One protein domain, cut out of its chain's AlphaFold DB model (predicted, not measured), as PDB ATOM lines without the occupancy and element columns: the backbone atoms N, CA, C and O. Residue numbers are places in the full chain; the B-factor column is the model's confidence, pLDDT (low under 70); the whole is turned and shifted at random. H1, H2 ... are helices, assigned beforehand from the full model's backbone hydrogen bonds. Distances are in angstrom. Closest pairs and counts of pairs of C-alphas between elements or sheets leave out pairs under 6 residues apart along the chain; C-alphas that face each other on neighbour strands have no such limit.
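Overview. This is residues 83 to 131 of the 335 residues of the protein "Phosphonate transport system permease protein" of Citreimonas salinaria (UniProt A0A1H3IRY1). This small domain has little regular structure: two short helices, H1 and H2, meet near the end of H1 and the start of H2 as a V, and the long loop of residues 83 to 97 winds through the open side of the V. The printed part has 49 residues, with 19 in named elements, H1 then H2, and no named strand; the class is all helix. The whole is compact, with a radius of gyration of the C-alphas of 10.2 A and spans of 29 by 22 by 14 A.

Along the chain. Residues 83 to 97 come first, with no named element. H1, residues 98 to 106, begins at C-alpha 98 (227.493, 246.805, 173.746) and is 12.8 A long. H2, residues 117 to 126, is 13.9 A long and ends at C-alpha 126 (210.790, 241.087, 169.633).

Arrangement. H1 and H2 touch, closest at the C-alphas of Ala 105 and Leu 118, 4.7 A apart. They run opposite ways at a steep tilt of 61 degrees. In H1 and H2 every O i to N i+4 pair is within hydrogen-bond range.

Size, cuts and confidence. The two C-alphas farthest apart, of Ser 108 and Trp 131, are 29.2 A apart. The printed part has no cut, and the link H1 to H2 is short. Residue 83 has pLDDT under 70.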
ATOM      1  N   GLU A  83     224.117 233.548 172.269       69.25
ATOM      2  CA  GLU A  83     224.345 234.111 170.948       69.25
ATOM      3  C   GLU A  83     223.031 234.034 170.161       69.25
ATOM      4  O   GLU A  83     222.224 233.120 170.332       69.25
ATOM      5  N   LEU A  84     222.748 235.059 169.362       83.56
ATOM      6  CA  LEU A  84     221.484 235.200 168.635       83.56
ATOM      7  C   LEU A  84     220.222 235.436 169.479       83.56
ATOM      8  O   LEU A  84     219.158 235.611 168.892       83.56
ATOM      9  N   PHE A  85     220.299 235.505 170.815       84.81
ATOM     10  CA  PHE A  85     219.130 235.807 171.661       84.81
ATOM     11  C   PHE A  85     218.573 237.204 171.413       84.81
ATOM     12  O   PHE A  85     217.368 237.395 171.297       84.81
ATOM     13  N   PHE A  86     219.452 238.192 171.271       85.75
ATOM     14  CA  PHE A  86     219.016 239.561 171.007       85.75
ATOM     15  C   PHE A  86     218.868 239.848 169.513       85.75
ATOM     16  O   PHE A  86     217.860 240.407 169.097       85.75
ATOM     17  N   PHE A  87     219.851 239.451 168.707       88.62
ATOM     18  CA  PHE A  87     219.921 239.796 167.289       88.62
ATOM     19  C   PHE A  87     220.308 238.567 166.481       88.62
ATOM     20  O   PHE A  87     221.319 237.941 166.783       88.62
ATOM     21  N   THR A  88     219.527 238.225 165.463       86.94
ATOM     22  CA  THR A  88     219.809 237.097 164.566       86.94
ATOM     23  C   THR A  88     220.936 237.434 163.583       86.94
ATOM     24  O   THR A  88     221.316 238.592 163.445       86.94
ATOM     25  N   LEU A  89     221.490 236.439 162.878       84.19
ATOM     26  CA  LEU A  89     222.633 236.631 161.962       84.19
ATOM     27  C   LEU A  89     222.364 237.640 160.831       84.19
ATOM     28  O   LEU A  89     223.290 238.256 160.312       84.19
ATOM     29  N   ASP A  90     221.103 237.784 160.435       84.81
ATOM     30  CA  ASP A  90     220.614 238.713 159.416       84.81
ATOM     31  C   ASP A  90     220.396 240.142 159.942       84.81
ATOM     32  O   ASP A  90     220.212 241.074 159.156       84.81
ATOM     33  N   SER A  91     220.464 240.334 161.260       86.19
ATOM     34  CA  SER A  91     220.294 241.635 161.890       86.19
ATOM     35  C   SER A  91     221.462 242.579 161.598       86.19
ATOM     36  O   SER A  91     222.627 242.208 161.782       86.19
ATOM     37  N   PRO A  92     221.203 243.867 161.294       85.06
ATOM     38  CA  PRO A  92     222.259 244.870 161.167       85.06
ATOM     39  C   PRO A  92     222.938 245.212 162.509       85.06
ATOM     40  O   PRO A  92     223.924 245.964 162.535       85.06
ATOM     41  N   PHE A  93     222.400 244.704 163.622       86.38
ATOM     42  CA  PHE A  93     222.918 244.869 164.979       86.38
ATOM     43  C   PHE A  93     223.738 243.661 165.455       86.38
ATOM     44  O   PHE A  93     224.412 243.758 166.482       86.38
ATOM     45  N   HIS A  94     223.726 242.553 164.710       85.81
ATOM     46  CA  HIS A  94     224.500 241.361 165.036       85.81
ATOM     47  C   HIS A  94     226.012 241.628 165.002       85.81
ATOM     48  O   HIS A  94     226.512 242.364 164.150       85.81
ATOM     49  N   GLY A  95     226.750 241.031 165.942       81.06
ATOM     50  CA  GLY A  95     228.211 241.151 166.034       81.06
ATOM     51  C   GLY A  95     228.735 242.508 166.525       81.06
ATOM     52  O   GLY A  95     229.949 242.684 166.608       81.06
ATOM     53  N   ARG A  96     227.859 243.463 166.867       84.56
ATOM     54  CA  ARG A  96     228.256 244.757 167.442       84.56
ATOM     55  C   ARG A  96     228.476 244.656 168.946       84.56
ATOM     56  O   ARG A  96     227.748 243.965 169.657       84.56
ATOM     57  N   THR A  97     229.449 245.402 169.452       86.12
ATOM     58  CA  THR A  97     229.718 245.493 170.891       86.12
ATOM     59  C   THR A  97     228.623 246.282 171.618       86.12
ATOM     60  O   THR A  97     227.944 247.128 171.033       86.12
ATOM     61  N   LEU A  98     228.477 246.071 172.932       83.62
ATOM     62  CA  LEU A  98     227.493 246.805 173.746       83.62
ATOM     63  C   LEU A  98     227.670 248.333 173.669       83.62
ATOM     64  O   LEU A  98     226.683 249.066 173.670       83.62
ATOM     65  N   GLY A  99     228.913 248.817 173.563       85.62
ATOM     66  CA  GLY A  99     229.207 250.244 173.409       85.62
ATOM     67  C   GLY A  99     228.749 250.806 172.061       85.62
ATOM     68  O   GLY A  99     228.171 251.890 172.010       85.62
ATOM     69  N   GLU A 100     228.938 250.052 170.977       85.38
ATOM     70  CA  GLU A 100     228.463 250.432 169.640       85.38
ATOM     71  C   GLU A 100     226.940 250.422 169.559       85.38
ATOM     72  O   GLU A 100     226.349 251.339 168.994       85.38
ATOM     73  N   LEU A 101     226.289 249.424 170.162       86.94
ATOM     74  CA  LEU A 101     224.831 249.365 170.252       86.94
ATOM     75  C   LEU A 101     224.276 250.557 171.038       86.94
ATOM     76  O   LEU A 101     223.336 251.203 170.578       86.94
ATOM     77  N   ALA A 102     224.884 250.907 172.175       86.81
ATOM     78  CA  ALA A 102     224.492 252.084 172.947       86.81
ATOM     79  C   ALA A 102     224.698 253.384 172.148       86.81
ATOM     80  O   ALA A 102     223.805 254.229 172.108       86.81
ATOM     81  N   GLY A 103     225.833 253.528 171.459       86.38
ATOM     82  CA  GLY A 103     226.103 254.677 170.591       86.38
ATOM     83  C   GLY A 103     225.089 254.803 169.450       86.38
ATOM     84  O   GLY A 103     224.559 255.884 169.199       86.38
ATOM     85  N   LEU A 104     224.746 253.687 168.803       85.69
ATOM     86  CA  LEU A 104     223.732 253.643 167.752       85.69
ATOM     87  C   LEU A 104     222.332 253.934 168.285       85.69
ATOM     88  O   LEU A 104     221.580 254.632 167.609       85.69
ATOM     89  N   ALA A 105     221.979 253.452 169.476       84.31
ATOM     90  CA  ALA A 105     220.661 253.674 170.069       84.31
ATOM     91  C   ALA A 105     220.330 255.172 170.199       84.31
ATOM     92  O   ALA A 105     219.190 255.567 169.950       84.31
ATOM     93  N   PHE A 106     221.335 256.001 170.508       85.19
ATOM     94  CA  PHE A 106     221.208 257.459 170.615       85.19
ATOM     95  C   PHE A 106     221.658 258.226 169.361       85.19
ATOM     96  O   PHE A 106     221.544 259.452 169.323       85.19
ATOM     97  N   SER A 107     222.134 257.533 168.322       84.62
ATOM     98  CA  SER A 107     222.554 258.165 167.071       84.62
ATOM     99  C   SER A 107     221.361 258.696 166.267       84.62
ATOM    100  O   SER A 107     220.281 258.090 166.202       84.62
ATOM    101  N   SER A 108     221.566 259.848 165.624       76.81
ATOM    102  CA  SER A 108     220.640 260.414 164.641       76.81
ATOM    103  C   SER A 108     220.676 259.656 163.312       76.81
ATOM    104  O   SER A 108     219.672 259.637 162.599       76.81
ATOM    105  N   GLU A 109     221.793 258.997 163.001       84.06
ATOM    106  CA  GLU A 109     221.964 258.195 161.795       84.06
ATOM    107  C   GLU A 109     221.155 256.901 161.912       84.06
ATOM    108  O   GLU A 109     221.301 256.144 162.874       84.06
ATOM    109  N   ARG A 110     220.239 256.668 160.967       85.19
ATOM    110  CA  ARG A 110     219.295 255.548 161.031       85.19
ATOM    111  C   ARG A 110     219.840 254.348 160.276       85.19
ATOM    112  O   ARG A 110     220.025 254.413 159.067       85.19
ATOM    113  N   VAL A 111     220.028 253.247 160.998       84.38
ATOM    114  CA  VAL A 111     220.439 251.958 160.425       84.38
ATOM    115  C   VAL A 111     219.295 251.336 159.623       84.38
ATOM    116  O   VAL A 111     219.524 250.751 158.570       84.38
ATOM    117  N   VAL A 112     218.054 251.504 160.094       82.75
ATOM    118  CA  VAL A 112     216.846 251.073 159.381       82.75
ATOM    119  C   VAL A 112     216.033 252.306 158.969       82.75
ATOM    120  O   VAL A 112     215.697 253.118 159.839       82.75
ATOM    121  N   PRO A 113     215.691 252.469 157.675       84.25
ATOM    122  CA  PRO A 113     214.924 253.619 157.207       84.25
ATOM    123  C   PRO A 113     213.578 253.764 157.931       84.25
ATOM    124  O   PRO A 113     212.836 252.797 158.086       84.25
ATOM    125  N   GLY A 114     213.242 254.987 158.351       82.88
ATOM    126  CA  GLY A 114     211.916 255.322 158.885       82.88
ATOM    127  C   GLY A 114     211.673 255.014 160.368       82.88
ATOM    128  O   GLY A 114     210.594 255.329 160.864       82.88
ATOM    129  N   GLN A 115     212.648 254.469 161.102       87.19
ATOM    130  CA  GLN A 115     212.514 254.188 162.537       87.19
ATOM    131  C   GLN A 115     213.759 254.582 163.336       87.19
ATOM    132  O   GLN A 115     214.847 254.749 162.787       87.19
ATOM    133  N   SER A 116     213.607 254.770 164.651       88.88
ATOM    134  CA  SER A 116     214.756 254.992 165.536       88.88
ATOM    135  C   SER A 116     215.579 253.710 165.684       88.88
ATOM    136  O   SER A 116     215.030 252.612 165.612       88.88
ATOM    137  N   ASN A 117     216.886 253.824 165.928       89.12
ATOM    138  CA  ASN A 117     217.730 252.637 166.103       89.12
ATOM    139  C   ASN A 117     217.314 251.826 167.336       89.12
ATOM    140  O   ASN A 117     217.307 250.604 167.277       89.12
ATOM    141  N   LEU A 118     216.872 252.489 168.410       87.56
ATOM    142  CA  LEU A 118     216.336 251.807 169.588       87.56
ATOM    143  C   LEU A 118     215.067 251.006 169.258       87.56
ATOM    144  O   LEU A 118     214.961 249.840 169.625       87.56
ATOM    145  N   SER A 119     214.112 251.603 168.536       88.69
ATOM    146  CA  SER A 119     212.899 250.884 168.121       88.69
ATOM    147  C   SER A 119     213.207 249.751 167.143       88.69
ATOM    148  O   SER A 119     212.559 248.714 167.212       88.69
ATOM    149  N   ALA A 120     214.206 249.928 166.272       88.81
ATOM    150  CA  ALA A 120     214.678 248.878 165.378       88.81
ATOM    151  C   ALA A 120     215.256 247.698 166.165       88.81
ATOM    152  O   ALA A 120     214.840 246.571 165.937       88.81
ATOM    153  N   MET A 121     216.136 247.961 167.138       90.00
ATOM    154  CA  MET A 121     216.720 246.932 168.003       90.00
ATOM    155  C   MET A 121     215.649 246.187 168.806       90.00
ATOM    156  O   MET A 121     215.651 244.964 168.846       90.00
ATOM    157  N   ILE A 122     214.705 246.910 169.418       90.31
ATOM    158  CA  ILE A 122     213.593 246.292 170.156       90.31
ATOM    159  C   ILE A 122     212.725 245.453 169.218       90.31
ATOM    160  O   ILE A 122     212.318 244.359 169.591       90.31
ATOM    161  N   GLY A 123     212.436 245.950 168.013       89.31
ATOM    162  CA  GLY A 123     211.667 245.216 167.013       89.31
ATOM    163  C   GLY A 123     212.356 243.928 166.575       89.31
ATOM    164  O   GLY A 123     211.682 242.920 166.383       89.31
ATOM    165  N   ASP A 124     213.679 243.954 166.475       89.25
ATOM    166  CA  ASP A 124     214.497 242.811 166.086       89.25
ATOM    167  C   ASP A 124     214.551 241.745 167.189       89.25
ATOM    168  O   ASP A 124     214.258 240.579 166.936       89.25
ATOM    169  N   ILE A 125     214.758 242.166 168.444       90.75
ATOM    170  CA  ILE A 125     214.625 241.288 169.616       90.75
ATOM    171  C   ILE A 125     213.205 240.715 169.671       90.75
ATOM    172  O   ILE A 125     213.006 239.521 169.842       90.75
ATOM    173  N   TRP A 126     212.174 241.540 169.505       91.62
ATOM    174  CA  TRP A 126     210.790 241.087 169.633       91.62
ATOM    175  C   TRP A 126     210.387 240.067 168.561       91.62
ATOM    176  O   TRP A 126     209.667 239.111 168.859       91.62
ATOM    177  N   ASN A 127     210.848 240.260 167.322       91.25
ATOM    178  CA  ASN A 127     210.550 239.391 166.181       91.25
ATOM    179  C   ASN A 127     211.678 238.394 165.880       91.25
ATOM    180  O   ASN A 127     211.757 237.883 164.763       91.25
ATOM    181  N   ASN A 128     212.521 238.097 166.871       90.69
ATOM    182  CA  ASN A 128     213.606 237.138 166.741       90.69
ATOM    183  C   ASN A 128     213.069 235.776 166.268       90.69
ATOM    184  O   ASN A 128     212.250 235.149 166.946       90.69
ATOM    185  N   SER A 129     213.527 235.326 165.100       86.50
ATOM    186  CA  SER A 129     213.060 234.092 164.460       86.50
ATOM    187  C   SER A 129     213.571 232.825 165.146       86.50
ATOM    188  O   SER A 129     212.893 231.800 165.088       86.50
ATOM    189  N   MET A 130     214.725 232.905 165.815       85.12
ATOM    190  CA  MET A 130     215.345 231.795 166.536       85.12
ATOM    191  C   MET A 130     214.651 231.572 167.884       85.12
ATOM    192  O   MET A 130     214.153 230.490 168.160       85.12
ATOM    193  N   TRP A 131     214.541 232.621 168.702       87.12
ATOM    194  CA  TRP A 131     214.058 232.514 170.087       87.12
ATOM    195  C   TRP A 131     212.572 232.826 170.269       87.12
ATOM    196  O   TRP A 131     212.004 232.598 171.341       87.12
TER     197      TRP A 131